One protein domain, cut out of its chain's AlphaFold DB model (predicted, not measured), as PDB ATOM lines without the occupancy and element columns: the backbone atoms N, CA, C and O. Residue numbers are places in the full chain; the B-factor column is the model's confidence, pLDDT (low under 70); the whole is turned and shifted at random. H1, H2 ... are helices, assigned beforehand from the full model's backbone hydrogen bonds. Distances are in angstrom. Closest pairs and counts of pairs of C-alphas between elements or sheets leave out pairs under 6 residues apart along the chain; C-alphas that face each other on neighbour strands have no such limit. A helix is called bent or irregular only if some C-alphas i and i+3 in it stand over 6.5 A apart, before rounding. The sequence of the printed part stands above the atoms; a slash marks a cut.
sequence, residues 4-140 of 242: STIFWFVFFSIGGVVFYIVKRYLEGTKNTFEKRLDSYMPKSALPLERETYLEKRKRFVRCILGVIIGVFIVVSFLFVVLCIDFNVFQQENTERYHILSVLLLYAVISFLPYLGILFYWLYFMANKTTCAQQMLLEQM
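Overview. This is residues 4 to 140 of the 242 residues of an uncharacterized protein of Capnocytophaga granulosa (UniProt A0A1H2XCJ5). Three long helices lie in a row as a long, thin rod: the bent helix H5 runs through the middle, and its arm H5b has H1 along one side and H3 along the other. Beyond the bend the arm H5a slants across the far part of H3, the short helix H4 sits in the turn between H3 and H5, and the small helix H2 lies near the other end of the rod. The printed part has 137 residues with five named helices, H1 to H5 in order along the chain, and no named strand; the class is all helix. It is only just extended, close to loose, with a radius of gyration of the C-alphas of 21.6 A, and spans 67 by 33 by 19 A.

Arrangement. The hub is H5, residues 93 to 139, which touches four other helices. By its hydrogen bonds it was assigned as one helix, but it is bent: C-alphas 110 and 113 are 7.2 A apart. Its arms, H5a of residues 93 to 110 and H5b of residues 113 to 139, stand at a steep tilt of 47 degrees. H3, residues 48 to 83, touches H5b at a shallow tilt of 10 degrees, opposite ways; their closest C-alphas, of Val 61 and Ala 126, are 6.7 A apart. With residues 73 to 80 alone H3 touches H5a, at a steep tilt of 48 degrees, opposite ways; the closest C-alphas are those of Ser 76 and Ala 107, 5.6 A. H1, residues 4 to 26, touches residues 113 to 124 of H5b alone, at a shallow tilt of 18 degrees, the same way; the closest C-alphas are those of Gly 15 and Pro 113, 5.6 A. H1 and H5a are near each other, with 5 pairs of C-alphas within 10 A, while H1 and H3 are apart. H2, residues 32 to 38, only just touches H5b, with 3 pairs of C-alphas within 8 A, the closest those of Leu 37 and Ala 132 at 6.5 A; the two are about perpendicular, at 77 degrees. H4, residues 86 to 90, only just touches H5a, also with 3 pairs, the closest C-alphas being those of Val 88 and Arg 96, 6.2 A. Helix packing is part aligned, part crossed: 2 of the 4 touching pairs with a tilt are at a shallow one. In H1, H2, H3, H5a and H5b every O i to N i+4 pair is within hydrogen-bond range; H4 has 0 of 1, but 2 of 2 O i to N i+3 pairs.

Along the chain. From first to last C-alpha, H5a measures 25.8 A, H5b 39.0 A, H3 52.8 A and H1 32.8 A. H1 begins at C-alpha 4, (120.215, 168.631, 100.248). H3 begins at C-alpha 48, (117.837, 135.524, 146.035), and H5b ends at C-alpha 139, (117.572, 125.222, 135.333).

Size, cuts and confidence. The two C-alphas farthest apart, of Glu 92 and Met 140, are 68.0 A apart. The printed part has no cut. The links H1 to H2, H3 to H4 and H4 to H5 are tight, and that from H2 to H3, of 9 residues, is short. The mean pLDDT of the printed part is 87.5; residue 44 and residues 86 to 90 are under 70.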
ATOM      1  N   SER A   4     120.068 169.088  98.856       80.50
ATOM      2  CA  SER A   4     120.215 168.631 100.248       80.50
ATOM      3  C   SER A   4     119.099 167.661 100.671       80.50
ATOM      4  O   SER A   4     119.370 166.611 101.248       80.50
ATOM      5  N   THR A   5     117.839 167.934 100.308       85.38
ATOM      6  CA  THR A   5     116.723 167.024 100.637       85.38
ATOM      7  C   THR A   5     116.832 165.668  99.936       85.38
ATOM      8  O   THR A   5     116.498 164.648 100.536       85.38
ATOM      9  N   ILE A   6     117.333 165.634  98.696       89.31
ATOM     10  CA  ILE A   6     117.556 164.384  97.952       89.31
ATOM     11  C   ILE A   6     118.688 163.583  98.599       89.31
ATOM     12  O   ILE A   6     118.531 162.382  98.818       89.31
ATOM     13  N   PHE A   7     119.792 164.245  98.959       89.56
ATOM     14  CA  PHE A   7     120.907 163.611  99.662       89.56
ATOM     15  C   PHE A   7     120.442 162.930 100.953       89.56
ATOM     16  O   PHE A   7     120.684 161.738 101.141       89.56
ATOM     17  N   TRP A   8     119.711 163.654 101.805       89.44
ATOM     18  CA  TRP A   8     119.207 163.101 103.059       89.44
ATOM     19  C   TRP A   8     118.230 161.950 102.843       89.44
ATOM     20  O   TRP A   8     118.326 160.930 103.523       89.44
ATOM     21  N   PHE A   9     117.328 162.069 101.867       91.00
ATOM     22  CA  PHE A   9     116.402 160.993 101.526       91.00
ATOM     23  C   PHE A   9     117.140 159.708 101.120       91.00
ATOM     24  O   PHE A   9     116.830 158.630 101.632       91.00
ATOM     25  N   VAL A  10     118.153 159.815 100.254       92.75
ATOM     26  CA  VAL A  10     118.983 158.673  99.838       92.75
ATOM     27  C   VAL A  10     119.770 158.112 101.025       92.75
ATOM     28  O   VAL A  10     119.772 156.900 101.238       92.75
ATOM     29  N   PHE A  11     120.382 158.974 101.837       91.75
ATOM     30  CA  PHE A  11     121.164 158.581 103.009       91.75
ATOM     31  C   PHE A  11     120.337 157.780 104.025       91.75
ATOM     32  O   PHE A  11     120.728 156.680 104.426       91.75
ATOM     33  N   PHE A  12     119.151 158.276 104.386       92.62
ATOM     34  CA  PHE A  12     118.242 157.568 105.287       92.62
ATOM     35  C   PHE A  12     117.658 156.303 104.657       92.62
ATOM     36  O   PHE A  12     117.483 155.311 105.363       92.62
ATOM     37  N   SER A  13     117.417 156.295 103.343       93.19
ATOM     38  CA  SER A  13     116.977 155.089 102.631       93.19
ATOM     39  C   SER A  13     118.030 153.983 102.707       93.19
ATOM     40  O   SER A  13     117.700 152.846 103.046       93.19
ATOM     41  N   ILE A  14     119.307 154.311 102.482       94.19
ATOM     42  CA  ILE A  14     120.426 153.370 102.643       94.19
ATOM     43  C   ILE A  14     120.496 152.879 104.092       94.19
ATOM     44  O   ILE A  14     120.550 151.671 104.325       94.19
ATOM     45  N   GLY A  15     120.430 153.790 105.070       93.50
ATOM     46  CA  GLY A  15     120.405 153.434 106.490       93.50
ATOM     47  C   GLY A  15     119.260 152.475 106.838       93.50
ATOM     48  O   GLY A  15     119.475 151.480 107.530       93.50
ATOM     49  N   GLY A  16     118.064 152.713 106.298       94.00
ATOM     50  CA  GLY A  16     116.897 151.847 106.465       94.00
ATOM     51  C   GLY A  16     117.082 150.457 105.853       94.00
ATOM     52  O   GLY A  16     116.754 149.455 106.491       94.00
ATOM     53  N   VAL A  17     117.667 150.369 104.654       95.69
ATOM     54  CA  VAL A  17     117.999 149.084 104.013       95.69
ATOM     55  C   VAL A  17     119.019 148.308 104.848       95.69
ATOM     56  O   VAL A  17     118.813 147.123 105.116       95.69
ATOM     57  N   VAL A  18     120.084 148.963 105.321       95.00
ATOM     58  CA  VAL A  18     121.090 148.329 106.189       95.00
ATOM     59  C   VAL A  18     120.452 147.853 107.493       95.00
ATOM     60  O   VAL A  18     120.674 146.712 107.899       95.00
ATOM     61  N   PHE A  19     119.612 148.678 108.122       94.75
ATOM     62  CA  PHE A  19     118.870 148.294 109.319       94.75
ATOM     63  C   PHE A  19     118.007 147.048 109.081       94.75
ATOM     64  O   PHE A  19     118.047 146.110 109.878       94.75
ATOM     65  N   TYR A  20     117.278 146.996 107.964       94.12
ATOM     66  CA  TYR A  20     116.466 145.837 107.599       94.12
ATOM     67  C   TYR A  20     117.312 144.568 107.404       94.12
ATOM     68  O   TYR A  20     116.937 143.501 107.894       94.12
ATOM     69  N   ILE A  21     118.474 144.676 106.751       93.56
ATOM     70  CA  ILE A  21     119.415 143.557 106.582       93.56
ATOM     71  C   ILE A  21     119.912 143.063 107.945       93.56
ATOM     72  O   ILE A  21     119.869 141.860 108.206       93.56
ATOM     73  N   VAL A  22     120.339 143.971 108.829       91.88
ATOM     74  CA  VAL A  22     120.804 143.633 110.184       91.88
ATOM     75  C   VAL A  22     119.694 142.955 110.979       91.88
ATOM     76  O   VAL A  22     119.919 141.892 111.555       91.88
ATOM     77  N   LYS A  23     118.478 143.507 110.961       91.69
ATOM     78  CA  LYS A  23     117.309 142.904 111.607       91.69
ATOM     79  C   LYS A  23     117.064 141.482 111.108       91.69
ATOM     80  O   LYS A  23     117.009 140.552 111.911       91.69
ATOM     81  N   ARG A  24     116.994 141.289 109.791       91.38
ATOM     82  CA  ARG A  24     116.766 139.972 109.181       91.38
ATOM     83  C   ARG A  24     117.885 138.979 109.498       91.38
ATOM     84  O   ARG A  24     117.616 137.794 109.670       91.38
ATOM     85  N   TYR A  25     119.128 139.449 109.577       88.62
ATOM     86  CA  TYR A  25     120.270 138.625 109.963       88.62
ATOM     87  C   TYR A  25     120.166 138.152 111.419       88.62
ATOM     88  O   TYR A  25     120.365 136.971 111.698       88.62
ATOM     89  N   LEU A  26     119.795 139.048 112.337       87.44
ATOM     90  CA  LEU A  26     119.644 138.746 113.764       87.44
ATOM     91  C   LEU A  26     118.442 137.839 114.061       87.44
ATOM     92  O   LEU A  26     118.525 136.965 114.925       87.44
ATOM     93  N   GLU A  27     117.345 138.024 113.329       84.81
ATOM     94  CA  GLU A  27     116.119 137.222 113.434       84.81
ATOM     95  C   GLU A  27     116.170 135.915 112.624       84.81
ATOM     96  O   GLU A  27     115.232 135.123 112.712       84.81
ATOM     97  N   GLY A  28     117.240 135.693 111.848       81.62
ATOM     98  CA  GLY A  28     117.401 134.606 110.882       81.62
ATOM     99  C   GLY A  28     117.472 133.193 111.481       81.62
ATOM    100  O   GLY A  28     116.729 132.826 112.385       81.62
ATOM    101  N   THR A  29     118.328 132.321 110.941       73.56
ATOM    102  CA  THR A  29     118.332 130.891 111.306       73.56
ATOM    103  C   THR A  29     118.670 130.663 112.781       73.56
ATOM    104  O   THR A  29     119.838 130.682 113.174       73.56
ATOM    105  N   LYS A  30     117.638 130.393 113.583       83.75
ATOM    106  CA  LYS A  30     117.758 130.067 115.006       83.75
ATOM    107  C   LYS A  30     118.094 128.596 115.203       83.75
ATOM    108  O   LYS A  30     117.488 127.714 114.583       83.75
ATOM    109  N   ASN A  31     119.033 128.323 116.099       85.62
ATOM    110  CA  ASN A  31     119.338 126.951 116.493       85.62
ATOM    111  C   ASN A  31     118.271 126.385 117.453       85.62
ATOM    112  O   ASN A  31     117.338 127.075 117.866       85.62
ATOM    113  N   THR A  32     118.388 125.105 117.802       88.31
ATOM    114  CA  THR A  32     117.433 124.423 118.690       88.31
ATOM    115  C   THR A  32     117.327 125.078 120.068       88.31
ATOM    116  O   THR A  32     116.227 125.176 120.607       88.31
ATOM    117  N   PHE A  33     118.435 125.565 120.632       89.25
ATOM    118  CA  PHE A  33     118.437 126.292 121.901       89.25
ATOM    119  C   PHE A  33     117.694 127.629 121.794       89.25
ATOM    120  O   PHE A  33     116.842 127.929 122.619       89.25
ATOM    121  N   GLU A  34     117.965 128.403 120.749       88.69
ATOM    122  CA  GLU A  34     117.363 129.716 120.515       88.69
ATOM    123  C   GLU A  34     115.859 129.625 120.262       88.69
ATOM    124  O   GLU A  34     115.113 130.450 120.772       88.69
ATOM    125  N   LYS A  35     115.392 128.577 119.572       90.25
ATOM    126  CA  LYS A  35     113.951 128.309 119.439       90.25
ATOM    127  C   LYS A  35     113.285 128.049 120.792       90.25
ATOM    128  O   LYS A  35     112.188 128.537 121.033       90.25
ATOM    129  N   ARG A  36     113.951 127.310 121.693       90.06
ATOM    130  CA  ARG A  36     113.453 127.113 123.068       90.06
ATOM    131  C   ARG A  36     113.462 128.416 123.860       90.06
ATOM    132  O   ARG A  36     112.545 128.652 124.640       90.06
ATOM    133  N   LEU A  37     114.475 129.250 123.642       90.75
ATOM    134  CA  LEU A  37     114.599 130.552 124.279       90.75
ATOM    135  C   LEU A  37     113.497 131.529 123.842       90.75
ATOM    136  O   LEU A  37     113.035 132.310 124.662       90.75
ATOM    137  N   ASP A  38     113.044 131.475 122.589       88.12
ATOM    138  CA  ASP A  38     111.913 132.297 122.131       88.12
ATOM    139  C   ASP A  38     110.601 131.921 122.840       88.12
ATOM    140  O   ASP A  38     109.783 132.786 123.132       88.12
ATOM    141  N   SER A  39     110.402 130.629 123.118       88.31
ATOM    142  CA  SER A  39     109.224 130.115 123.836       88.31
ATOM    143  C   SER A  39     109.335 130.209 125.362       88.31
ATOM    144  O   SER A  39     108.433 129.780 126.079       88.31
ATOM    145  N   TYR A  40     110.466 130.687 125.874       88.44
ATOM    146  CA  TYR A  40     110.734 130.695 127.301       88.44
ATOM    147  C   TYR A  40     109.968 131.826 127.993       88.44
ATOM    148  O   TYR A  40     110.086 132.995 127.628       88.44
ATOM    149  N   MET A  41     109.222 131.468 129.040       83.56
ATOM    150  CA  MET A  41     108.600 132.423 129.949       83.56
ATOM    151  C   MET A  41     109.299 132.352 131.311       83.56
ATOM    152  O   MET A  41     109.361 131.261 131.889       83.56
ATOM    153  N   PRO A  42     109.818 133.483 131.826       80.50
ATOM    154  CA  PRO A  42     110.385 133.573 133.165       80.50
ATOM    155  C   PRO A  42     109.476 132.978 134.235       80.50
ATOM    156  O   PRO A  42     108.291 133.314 134.292       80.50
ATOM    157  N   LYS A  43     110.032 132.150 135.122       76.25
ATOM    158  CA  LYS A  43     109.326 131.745 136.340       76.25
ATOM    159  C   LYS A  43     109.612 132.760 137.444       76.25
ATOM    160  O   LYS A  43     110.698 133.320 137.534       76.25
ATOM    161  N   SER A  44     108.614 133.024 138.280       67.50
ATOM    162  CA  SER A  44     108.624 134.154 139.216       67.50
ATOM    163  C   SER A  44     109.494 133.968 140.465       67.50
ATOM    164  O   SER A  44     109.698 134.942 141.177       67.50
ATOM    165  N   ALA A  45     110.032 132.774 140.740       76.81
ATOM    166  CA  ALA A  45     110.814 132.518 141.952       76.81
ATOM    167  C   ALA A  45     112.205 131.956 141.621       76.81
ATOM    168  O   ALA A  45     112.382 130.750 141.439       76.81
ATOM    169  N   LEU A  46     113.195 132.846 141.553       83.56
ATOM    170  CA  LEU A  46     114.613 132.492 141.584       83.56
ATOM    171  C   LEU A  46     115.133 132.619 143.023       83.56
ATOM    172  O   LEU A  46     114.675 133.488 143.760       83.56
ATOM    173  N   PRO A  47     116.121 131.808 143.433       88.56
ATOM    174  CA  PRO A  47     116.852 132.056 144.669       88.56
ATOM    175  C   PRO A  47     117.450 133.469 144.678       88.56
ATOM    176  O   PRO A  47     117.965 133.929 143.653       88.56
ATOM    177  N   LEU A  48     117.443 134.119 145.847       89.62
ATOM    178  CA  LEU A  48     117.837 135.524 146.035       89.62
ATOM    179  C   LEU A  48     119.195 135.870 145.394       89.62
ATOM    180  O   LEU A  48     119.353 136.922 144.772       89.62
ATOM    181  N   GLU A  49     120.181 134.976 145.492       89.94
ATOM    182  CA  GLU A  49     121.508 135.184 144.897       89.94
ATOM    183  C   GLU A  49     121.473 135.238 143.361       89.94
ATOM    184  O   GLU A  49     122.159 136.059 142.740       89.94
ATOM    185  N   ARG A  50     120.657 134.378 142.737       91.19
ATOM    186  CA  ARG A  50     120.503 134.292 141.276       91.19
ATOM    187  C   ARG A  50     119.729 135.500 140.746       91.19
ATOM    188  O   ARG A  50     120.083 136.044 139.701       91.19
ATOM    189  N   GLU A  51     118.730 135.957 141.494       90.88
ATOM    190  CA  GLU A  51     117.971 137.171 141.184       90.88
ATOM    191  C   GLU A  51     118.849 138.426 141.273       90.88
ATOM    192  O   GLU A  51     118.950 139.185 140.303       90.88
ATOM    193  N   THR A  52     119.586 138.583 142.377       91.50
ATOM    194  CA  THR A  52     120.525 139.699 142.579       91.50
ATOM    195  C   THR A  52     121.562 139.759 141.456       91.50
ATOM    196  O   THR A  52     121.950 140.834 140.988       91.50
ATOM    197  N   TYR A  53     122.034 138.599 140.993       91.31
ATOM    198  CA  TYR A  53     122.924 138.527 139.843       91.31
ATOM    199  C   TYR A  53     122.274 139.072 138.561       91.31
ATOM    200  O   TYR A  53     122.871 139.915 137.879       91.31
ATOM    201  N   LEU A  54     121.062 138.616 138.235       90.81
ATOM    202  CA  LEU A  54     120.342 139.055 137.040       90.81
ATOM    203  C   LEU A  54     120.050 140.554 137.063       90.81
ATOM    204  O   LEU A  54     120.188 141.216 136.033       90.81
ATOM    205  N   GLU A  55     119.696 141.103 138.221       92.06
ATOM    206  CA  GLU A  55     119.477 142.538 138.381       92.06
ATOM    207  C   GLU A  55     120.763 143.328 138.099       92.06
ATOM    208  O   GLU A  55     120.772 144.239 137.262       92.06
ATOM    209  N   LYS A  56     121.886 142.921 138.709       91.88
ATOM    210  CA  LYS A  56     123.191 143.551 138.462       91.88
ATOM    211  C   LYS A  56     123.589 143.466 136.991       91.88
ATOM    212  O   LYS A  56     124.107 144.436 136.439       91.88
ATOM    213  N   ARG A  57     123.311 142.341 136.328       90.38
ATOM    214  CA  ARG A  57     123.563 142.180 134.895       90.38
ATOM    215  C   ARG A  57     122.689 143.102 134.041       90.38
ATOM    216  O   ARG A  57     123.214 143.760 133.144       90.38
ATOM    217  N   LYS A  58     121.381 143.186 134.312       91.12
ATOM    218  CA  LYS A  58     120.464 144.105 133.610       91.12
ATOM    219  C   LYS A  58     120.927 145.556 133.762       91.12
ATOM    220  O   LYS A  58     120.941 146.303 132.782       91.12
ATOM    221  N   ARG A  59     121.377 145.936 134.963       92.50
ATOM    222  CA  ARG A  59     121.982 147.247 135.227       92.50
ATOM    223  C   ARG A  59     123.261 147.455 134.415       92.50
ATOM    224  O   ARG A  59     123.381 148.482 133.760       92.50
ATOM    225  N   PHE A  60     124.167 146.479 134.397       89.94
ATOM    226  CA  PHE A  60     125.407 146.538 133.615       89.94
ATOM    227  C   PHE A  60     125.147 146.744 132.115       89.94
ATOM    228  O   PHE A  60     125.736 147.635 131.506       89.94
ATOM    229  N   VAL A  61     124.210 145.988 131.533       89.44
ATOM    230  CA  VAL A  61     123.795 146.153 130.130       89.44
ATOM    231  C   VAL A  61     123.268 147.565 129.873       89.44
ATOM    232  O   VAL A  61     123.682 148.208 128.909       89.44
ATOM    233  N   ARG A  62     122.392 148.077 130.748       91.50
ATOM    234  CA  ARG A  62     121.851 149.440 130.631       91.50
ATOM    235  C   ARG A  62     122.957 150.496 130.703       91.50
ATOM    236  O   ARG A  62     122.933 151.441 129.922       91.50
ATOM    237  N   CYS A  63     123.931 150.320 131.594       91.88
ATOM    238  CA  CYS A  63     125.087 151.207 131.699       91.88
ATOM    239  C   CYS A  63     125.923 151.206 130.412       91.88
ATOM    240  O   CYS A  63     126.232 152.282 129.915       91.88
ATOM    241  N   ILE A  64     126.238 150.039 129.837       89.50
ATOM    242  CA  ILE A  64     126.982 149.955 128.567       89.50
ATOM    243  C   ILE A  64     126.233 150.668 127.440       89.50
ATOM    244  O   ILE A  64     126.832 151.462 126.717       89.50
ATOM    245  N   LEU A  65     124.929 150.418 127.305       90.50
ATOM    246  CA  LEU A  65     124.113 151.085 126.288       90.50
ATOM    247  C   LEU A  65     124.119 152.611 126.477       90.50
ATOM    248  O   LEU A  65     124.264 153.343 125.501       90.50
ATOM    249  N   GLY A  66     124.036 153.087 127.723       91.94
ATOM    250  CA  GLY A  66     124.145 154.510 128.049       91.94
ATOM    251  C   GLY A  66     125.510 155.111 127.703       91.94
ATOM    252  O   GLY A  66     125.567 156.185 127.109       91.94
ATOM    253  N   VAL A  67     126.607 154.405 128.002       92.06
ATOM    254  CA  VAL A  67     127.970 154.836 127.639       92.06
ATOM    255  C   VAL A  67     128.109 154.978 126.125       92.06
ATOM    256  O   VAL A  67     128.669 155.963 125.661       92.06
ATOM    257  N   ILE A  68     127.561 154.044 125.347       90.38
ATOM    258  CA  ILE A  68     127.618 154.099 123.880       90.38
ATOM    259  C   ILE A  68     126.872 155.321 123.346       90.38
ATOM    260  O   ILE A  68     127.417 156.038 122.511       90.38
ATOM    261  N   ILE A  69     125.671 155.604 123.860       91.00
ATOM    262  CA  ILE A  69     124.928 156.820 123.499       91.00
ATOM    263  C   ILE A  69     125.763 158.068 123.824       91.00
ATOM    264  O   ILE A  69     125.918 158.940 122.971       91.00
ATOM    265  N   GLY A  70     126.359 158.128 125.020       92.31
ATOM    266  CA  GLY A  70     127.229 159.233 125.432       92.31
ATOM    267  C   GLY A  70     128.439 159.423 124.513       92.31
ATOM    268  O   GLY A  70     128.720 160.542 124.091       92.31
ATOM    269  N   VAL A  71     129.117 158.334 124.134       91.88
ATOM    270  CA  VAL A  71     130.246 158.371 123.190       91.88
ATOM    271  C   VAL A  71     129.812 158.918 121.831       91.88
ATOM    272  O   VAL A  71     130.514 159.755 121.274       91.88
ATOM    273  N   PHE A  72     128.651 158.518 121.311       88.88
ATOM    274  CA  PHE A  72     128.142 159.045 120.038       88.88
ATOM    275  C   PHE A  72     127.868 160.550 120.081       88.88
ATOM    276  O   PHE A  72     128.159 161.253 119.111       88.88
ATOM    277  N   ILE A  73     127.354 161.057 121.206       89.19
ATOM    278  CA  ILE A  73     127.166 162.497 121.411       89.19
ATOM    279  C   ILE A  73     128.527 163.204 121.362       89.19
ATOM    280  O   ILE A  73     128.699 164.137 120.581       89.19
ATOM    281  N   VAL A  74     129.517 162.721 122.120       91.56
ATOM    282  CA  VAL A  74     130.871 163.305 122.143       91.56
ATOM    283  C   VAL A  74     131.528 163.273 120.762       91.56
ATOM    284  O   VAL A  74     132.084 164.277 120.330       91.56
ATOM    285  N   VAL A  75     131.431 162.155 120.038       90.62
ATOM    286  CA  VAL A  75     131.971 162.024 118.675       90.62
ATOM    287  C   VAL A  75     131.311 163.019 117.721       90.62
ATOM    288  O   VAL A  75     132.007 163.630 116.913       90.62
ATOM    289  N   SER A  76     129.999 163.241 117.848       87.00
ATOM    290  CA  SER A  76     129.285 164.238 117.039       87.00
ATOM    291  C   SER A  76     129.809 165.652 117.308       87.00
ATOM    292  O   SER A  76     130.054 166.400 116.366       87.00
ATOM    293  N   PHE A  77     130.059 166.006 118.574       86.94
ATOM    294  CA  PHE A  77     130.667 167.294 118.929       86.94
ATOM    295  C   PHE A  77     132.107 167.432 118.421       86.94
ATOM    296  O   PHE A  77     132.460 168.472 117.871       86.94
ATOM    297  N   LEU A  78     132.934 166.392 118.555       89.00
ATOM    298  CA  LEU A  78     134.305 166.405 118.036       89.00
ATOM    299  C   LEU A  78     134.328 166.575 116.515       89.00
ATOM    300  O   LEU A  78     135.151 167.325 115.999       89.00
ATOM    301  N   PHE A  79     133.403 165.931 115.799       86.25
ATOM    302  CA  PHE A  79     133.264 166.101 114.357       86.25
ATOM    303  C   PHE A  79     132.966 167.558 113.980       86.25
ATOM    304  O   PHE A  79     133.605 168.088 113.075       86.25
ATOM    305  N   VAL A  80     132.060 168.224 114.706       86.00
ATOM    306  CA  VAL A  80     131.783 169.658 114.518       86.00
ATOM    307  C   VAL A  80     133.052 170.476 114.726       86.00
ATOM    308  O   VAL A  80     133.404 171.246 113.844       86.00
ATOM    309  N   VAL A  81     133.773 170.266 115.832       85.56
ATOM    310  CA  VAL A  81     135.022 170.992 116.132       85.56
ATOM    311  C   VAL A  81     136.058 170.831 115.018       85.56
ATOM    312  O   VAL A  81     136.696 171.809 114.642       85.56
ATOM    313  N   LEU A  82     136.199 169.627 114.460       84.44
ATOM    314  CA  LEU A  82     137.124 169.349 113.356       84.44
ATOM    315  C   LEU A  82     136.696 169.981 112.024       84.44
ATOM    316  O   LEU A  82     137.550 170.244 111.182       84.44
ATOM    317  N   CYS A  83     135.396 170.191 111.815       80.12
ATOM    318  CA  CYS A  83     134.856 170.769 110.583       80.12
ATOM    319  C   CYS A  83     134.782 172.303 110.610       80.12
ATOM    320  O   CYS A  83     134.434 172.905 109.594       80.12
ATOM    321  N   ILE A  84     135.064 172.944 111.748       79.12
ATOM    322  CA  ILE A  84     135.092 174.404 111.841       79.12
ATOM    323  C   ILE A  84     136.370 174.925 111.173       79.12
ATOM    324  O   ILE A  84     137.479 174.603 111.592       79.12
ATOM    325  N   ASP A  85     136.202 175.780 110.167       74.44
ATOM    326  CA  ASP A  85     137.291 176.574 109.593       74.44
ATOM    327  C   ASP A  85     137.582 177.807 110.474       74.44
ATOM    328  O   ASP A  85     136.670 178.395 111.067       74.44
ATOM    329  N   PHE A  86     138.842 178.248 110.528       65.12
ATOM    330  CA  PHE A  86     139.263 179.448 111.260       65.12
ATOM    331  C   PHE A  86     138.504 180.706 110.811       65.12
ATOM    332  O   PHE A  86     138.238 181.590 111.626       65.12
ATOM    333  N   ASN A  87     138.079 180.757 109.545       61.66
ATOM    334  CA  ASN A  87     137.291 181.857 108.985       61.66
ATOM    335  C   ASN A  87     135.914 182.025 109.654       61.66
ATOM    336  O   ASN A  87     135.424 183.145 109.788       61.66
ATOM    337  N   VAL A  88     135.314 180.943 110.167       67.00
ATOM    338  CA  VAL A  88     134.025 180.992 110.886       67.00
ATOM    339  C   VAL A  88     134.166 181.733 112.227       67.00
ATOM    340  O   VAL A  88     133.222 182.368 112.700       67.00
ATOM    341  N   PHE A  89     135.362 181.733 112.830       67.75
ATOM    342  CA  PHE A  89     135.644 182.510 114.043       67.75
ATOM    343  C   PHE A  89     135.831 184.011 113.786       67.75
ATOM    344  O   PHE A  89     135.807 184.782 114.743       67.75
ATOM    345  N   GLN A  90     136.002 184.441 112.533       67.75
ATOM    346  CA  GLN A  90     136.095 185.863 112.172       67.75
ATOM    347  C   GLN A  90     134.728 186.491 111.862       67.75
ATOM    348  O   GLN A  90     134.615 187.711 111.778       67.75
ATOM    349  N   GLN A  91     133.681 185.674 111.738       72.44
ATOM    350  CA  GLN A  91     132.317 186.128 111.479       72.44
ATOM    351  C   GLN A  91     131.677 186.774 112.714       72.44
ATOM    352  O   GLN A  91     132.032 186.451 113.857       72.44
ATOM    353  N   GLU A  92     130.706 187.662 112.476       77.69
ATOM    354  CA  GLU A  92     129.892 188.267 113.532       77.69
ATOM    355  C   GLU A  92     129.245 187.200 114.422       77.69
ATOM    356  O   GLU A  92     128.934 186.089 113.983       77.69
ATOM    357  N   ASN A  93     129.023 187.549 115.692       76.88
ATOM    358  CA  ASN A  93     128.560 186.604 116.709       76.88
ATOM    359  C   ASN A  93     127.280 185.863 116.283       76.88
ATOM    360  O   ASN A  93     127.210 184.645 116.429       76.88
ATOM    361  N   THR A  94     126.297 186.562 115.712       77.94
ATOM    362  CA  THR A  94     125.012 185.974 115.294       77.94
ATOM    363  C   THR A  94     125.175 184.935 114.177       77.94
ATOM    364  O   THR A  94     124.665 183.820 114.297       77.94
ATOM    365  N   GLU A  95     125.943 185.257 113.135       80.00
ATOM    366  CA  GLU A  95     126.218 184.354 112.005       80.00
ATOM    367  C   GLU A  95     127.033 183.130 112.445       80.00
ATOM    368  O   GLU A  95     126.751 181.999 112.043       80.00
ATOM    369  N   ARG A  96     127.990 183.327 113.359       80.38
ATOM    370  CA  ARG A  96     128.803 182.245 113.930       80.38
ATOM    371  C   ARG A  96     127.956 181.214 114.673       80.38
ATOM    372  O   ARG A  96     128.117 180.013 114.441       80.38
ATOM    373  N   TYR A  97     127.061 181.657 115.561       80.75
ATOM    374  CA  TYR A  97     126.181 180.741 116.298       80.75
ATOM    375  C   TYR A  97     125.232 179.999 115.358       80.75
ATOM    376  O   TYR A  97     125.020 178.798 115.536       80.75
ATOM    377  N   HIS A  98     124.714 180.679 114.332       84.25
ATOM    378  CA  HIS A  98     123.862 180.054 113.328       84.25
ATOM    379  C   HIS A  98     124.609 178.939 112.576       84.25
ATOM    380  O   HIS A  98     124.154 177.794 112.577       84.25
ATOM    381  N   ILE A  99     125.800 179.215 112.035       83.44
ATOM    382  CA  ILE A  99     126.620 178.221 111.322       83.44
ATOM    383  C   ILE A  99     126.965 177.025 112.220       83.44
ATOM    384  O   ILE A  99     126.809 175.876 111.798       83.44
ATOM    385  N   LEU A 100     127.376 177.269 113.467       83.69
ATOM    386  CA  LEU A 100     127.726 176.202 114.410       83.69
ATOM    387  C   LEU A 100     126.512 175.330 114.759       83.69
ATOM    388  O   LEU A 100     126.625 174.105 114.805       83.69
ATOM    389  N   SER A 101     125.344 175.947 114.953       84.12
ATOM    390  CA  SER A 101     124.094 175.231 115.225       84.12
ATOM    391  C   SER A 101     123.669 174.343 114.051       84.12
ATOM    392  O   SER A 101     123.279 173.191 114.254       84.12
ATOM    393  N   VAL A 102     123.825 174.839 112.819       86.88
ATOM    394  CA  VAL A 102     123.539 174.087 111.597       86.88
ATOM    395  C   VAL A 102     124.519 172.923 111.469       86.88
ATOM    396  O   VAL A 102     124.085 171.787 111.295       86.88
ATOM    397  N   LEU A 103     125.824 173.156 111.636       86.88
ATOM    398  CA  LEU A 103     126.847 172.111 111.551       86.88
ATOM    399  C   LEU A 103     126.629 171.001 112.594       86.88
ATOM    400  O   LEU A 103     126.730 169.818 112.265       86.88
ATOM    401  N   LEU A 104     126.257 171.367 113.825       87.12
ATOM    402  CA  LEU A 104     125.901 170.414 114.878       87.12
ATOM    403  C   LEU A 104     124.675 169.581 114.505       87.12
ATOM    404  O   LEU A 104     124.689 168.360 114.672       87.12
ATOM    405  N   LEU A 105     123.635 170.212 113.962       88.56
ATOM    406  CA  LEU A 105     122.438 169.514 113.505       88.56
ATOM    407  C   LEU A 105     122.766 168.531 112.370       88.56
ATOM    408  O   LEU A 105     122.368 167.368 112.438       88.56
ATOM    409  N   TYR A 106     123.564 168.944 111.382       87.44
ATOM    410  CA  TYR A 106     124.046 168.060 110.314       87.44
ATOM    411  C   TYR A 106     124.869 166.887 110.862       87.44
ATOM    412  O   TYR A 106     124.665 165.749 110.431       87.44
ATOM    413  N   ALA A 107     125.758 167.130 111.828       88.25
ATOM    414  CA  ALA A 107     126.556 166.084 112.460       88.25
ATOM    415  C   ALA A 107     125.659 165.048 113.157       88.25
ATOM    416  O   ALA A 107     125.738 163.857 112.856       88.25
ATOM    417  N   VAL A 108     124.744 165.497 114.020       88.12
ATOM    418  CA  VAL A 108     123.834 164.612 114.766       88.12
ATOM    419  C   VAL A 108     122.953 163.790 113.822       88.12
ATOM    420  O   VAL A 108     122.846 162.573 113.988       88.12
ATOM    421  N   ILE A 109     122.362 164.421 112.802       89.00
ATOM    422  CA  ILE A 109     121.514 163.741 111.810       89.00
ATOM    423  C   ILE A 109     122.325 162.704 111.017       89.00
ATOM    424  O   ILE A 109     121.833 161.600 110.773       89.00
ATOM    425  N   SER A 110     123.584 163.007 110.682       88.12
ATOM    426  CA  SER A 110     124.472 162.078 109.970       88.12
ATOM    427  C   SER A 110     124.807 160.837 110.800       88.12
ATOM    428  O   SER A 110     124.859 159.733 110.262       88.12
ATOM    429  N   PHE A 111     125.017 160.977 112.112       89.06
ATOM    430  CA  PHE A 111     125.353 159.842 112.982       89.06
ATOM    431  C   PHE A 111     124.139 159.005 113.409       89.06
ATOM    432  O   PHE A 111     124.299 157.842 113.795       89.06
ATOM    433  N   LEU A 112     122.927 159.556 113.305       89.75
ATOM    434  CA  LEU A 112     121.689 158.936 113.776       89.75
ATOM    435  C   LEU A 112     121.418 157.514 113.234       89.75
ATOM    436  O   LEU A 112     121.149 156.632 114.055       89.75
ATOM    437  N   PRO A 113     121.496 157.223 111.915       91.00
ATOM    438  CA  PRO A 113     121.231 155.868 111.425       91.00
ATOM    439  C   PRO A 113     122.260 154.856 111.939       91.00
ATOM    440  O   PRO A 113     121.891 153.741 112.308       91.00
ATOM    441  N   TYR A 114     123.535 155.243 112.038       90.25
ATOM    442  CA  TYR A 114     124.592 154.372 112.559       90.25
ATOM    443  C   TYR A 114     124.383 154.055 114.040       90.25
ATOM    444  O   TYR A 114     124.472 152.890 114.436       90.25
ATOM    445  N   LEU A 115     124.050 155.071 114.843       91.88
ATOM    446  CA  LEU A 115     123.707 154.895 116.250       91.88
ATOM    447  C   LEU A 115     122.496 153.970 116.400       91.88
ATOM    448  O   LEU A 115     122.547 153.037 117.197       91.88
ATOM    449  N   GLY A 116     121.436 154.183 115.616       91.56
ATOM    450  CA  GLY A 116     120.223 153.365 115.659       91.56
ATOM    451  C   GLY A 116     120.484 151.891 115.341       91.56
ATOM    452  O   GLY A 116     120.037 151.013 116.081       91.56
ATOM    453  N   ILE A 117     121.260 151.608 114.288       93.19
ATOM    454  CA  ILE A 117     121.630 150.238 113.899       93.19
ATOM    455  C   ILE A 117     122.485 149.573 114.984       93.19
ATOM    456  O   ILE A 117     122.192 148.447 115.396       93.19
ATOM    457  N   LEU A 118     123.521 150.264 115.473       91.81
ATOM    458  CA  LEU A 118     124.403 149.738 116.514       91.81
ATOM    459  C   LEU A 118     123.637 149.485 117.816       91.81
ATOM    460  O   LEU A 118     123.786 148.426 118.427       91.81
ATOM    461  N   PHE A 119     122.799 150.437 118.226       91.75
ATOM    462  CA  PHE A 119     121.984 150.327 119.428       91.75
ATOM    463  C   PHE A 119     121.027 149.142 119.333       91.75
ATOM    464  O   PHE A 119     120.979 148.327 120.253       91.75
ATOM    465  N   TYR A 120     120.311 149.000 118.213       92.06
ATOM    466  CA  TYR A 120     119.410 147.873 117.993       92.06
ATOM    467  C   TYR A 120     120.149 146.534 118.058       92.06
ATOM    468  O   TYR A 120     119.713 145.625 118.764       92.06
ATOM    469  N   TRP A 121     121.297 146.423 117.384       90.94
ATOM    470  CA  TRP A 121     122.099 145.202 117.390       90.94
ATOM    471  C   TRP A 121     122.563 144.822 118.799       90.94
ATOM    472  O   TRP A 121     122.376 143.682 119.233       90.94
ATOM    473  N   LEU A 122     123.124 145.776 119.543       90.94
ATOM    474  CA  LEU A 122     123.616 145.539 120.897       90.94
ATOM    475  C   LEU A 122     122.486 145.251 121.879       90.94
ATOM    476  O   LEU A 122     122.612 144.337 122.692       90.94
ATOM    477  N   TYR A 123     121.379 145.985 121.788       91.31
ATOM    478  CA  TYR A 123     120.195 145.737 122.597       91.31
ATOM    479  C   TYR A 123     119.645 144.331 122.342       91.31
ATOM    480  O   TYR A 123     119.411 143.586 123.294       91.31
ATOM    481  N   PHE A 124     119.515 143.929 121.075       91.12
ATOM    482  CA  PHE A 124     119.068 142.589 120.700       91.12
ATOM    483  C   PHE A 124     119.981 141.510 121.292       91.12
ATOM    484  O   PHE A 124     119.507 140.584 121.956       91.12
ATOM    485  N   MET A 125     121.300 141.651 121.124       88.81
ATOM    486  CA  MET A 125     122.271 140.692 121.653       88.81
ATOM    487  C   MET A 125     122.272 140.639 123.181       88.81
ATOM    488  O   MET A 125     122.281 139.555 123.776       88.81
ATOM    489  N   ALA A 126     122.233 141.794 123.840       89.44
ATOM    490  CA  ALA A 126     122.215 141.869 125.290       89.44
ATOM    491  C   ALA A 126     120.914 141.297 125.867       89.44
ATOM    492  O   ALA A 126     120.963 140.543 126.838       89.44
ATOM    493  N   ASN A 127     119.764 141.570 125.245       89.19
ATOM    494  CA  ASN A 127     118.478 141.028 125.673       89.19
ATOM    495  C   ASN A 127     118.421 139.505 125.491       89.19
ATOM    496  O   ASN A 127     118.114 138.781 126.437       89.19
ATOM    497  N   LYS A 128     118.818 139.003 124.315       89.31
ATOM    498  CA  LYS A 128     118.874 137.563 124.017       89.31
ATOM    499  C   LYS A 128     119.766 136.822 125.007       89.31
ATOM    500  O   LYS A 128     119.366 135.820 125.593       89.31
ATOM    501  N   THR A 129     120.971 137.333 125.245       89.50
ATOM    502  CA  THR A 129     121.888 136.716 126.209       89.50
ATOM    503  C   THR A 129     121.382 136.851 127.649       89.50
ATOM    504  O   THR A 129     121.641 135.954 128.451       89.50
ATOM    505  N   THR A 130     120.683 137.938 128.008       90.38
ATOM    506  CA  THR A 130     120.006 138.130 129.315       90.38
ATOM    507  C   THR A 130     118.950 137.074 129.555       90.38
ATOM    508  O   THR A 130     119.036 136.353 130.548       90.38
ATOM    509  N   CYS A 131     118.048 136.908 128.595       90.81
ATOM    510  CA  CYS A 131     117.029 135.872 128.614       90.81
ATOM    511  C   CYS A 131     117.656 134.473 128.732       90.81
ATOM    512  O   CYS A 131     117.265 133.681 129.587       90.81
ATOM    513  N   ALA A 132     118.706 134.194 127.950       91.81
ATOM    514  CA  ALA A 132     119.374 132.897 127.977       91.81
ATOM    515  C   ALA A 132     119.984 132.572 129.342       91.81
ATOM    516  O   ALA A 132     119.822 131.462 129.833       91.81
ATOM    517  N   GLN A 133     120.673 133.522 129.980       91.31
ATOM    518  CA  GLN A 133     121.216 133.260 131.313       91.31
ATOM    519  C   GLN A 133     120.126 133.138 132.367       91.31
ATOM    520  O   GLN A 133     120.277 132.316 133.259       91.31
ATOM    521  N   GLN A 134     119.040 133.906 132.270       91.94
ATOM    522  CA  GLN A 134     117.909 133.752 133.178       91.94
ATOM    523  C   GLN A 134     117.329 132.332 133.089       91.94
ATOM    524  O   GLN A 134     117.240 131.646 134.105       91.94
ATOM    525  N   MET A 135     117.083 131.843 131.870       92.75
ATOM    526  CA  MET A 135     116.644 130.468 131.625       92.75
ATOM    527  C   MET A 135     117.638 129.428 132.167       92.75
ATOM    528  O   MET A 135     117.229 128.435 132.769       92.75
ATOM    529  N   LEU A 136     118.944 129.633 131.968       92.62
ATOM    530  CA  LEU A 136     119.966 128.705 132.461       92.62
ATOM    531  C   LEU A 136     120.056 128.700 133.987       92.62
ATOM    532  O   LEU A 136     120.181 127.624 134.561       92.62
ATOM    533  N   LEU A 137     119.961 129.863 134.635       92.00
ATOM    534  CA  LEU A 137     119.995 130.000 136.093       92.00
ATOM    535  C   LEU A 137     118.784 129.365 136.767       92.00
ATOM    536  O   LEU A 137     118.927 128.829 137.860       92.00
ATOM    537  N   GLU A 138     117.614 129.387 136.130       90.75
ATOM    538  CA  GLU A 138     116.436 128.664 136.624       90.75
ATOM    539  C   GLU A 138     116.611 127.143 136.539       90.75
ATOM    540  O   GLU A 138     116.087 126.404 137.367       90.75
ATOM    541  N   GLN A 139     117.349 126.656 135.540       90.25
ATOM    542  CA  GLN A 139     117.572 125.222 135.333       90.25
ATOM    543  C   GLN A 139     118.782 124.679 136.102       90.25
ATOM    544  O   GLN A 139     118.929 123.464 136.225       90.25
ATOM    545  N   MET A 140     119.653 125.556 136.587       91.06
ATOM    546  CA  MET A 140     120.927 125.208 137.205       91.06
ATOM    547  C   MET A 140     120.731 124.528 138.567       91.06
ATOM    548  O   MET A 140     119.963 125.017 139.402       91.06
TER     549      MET A 140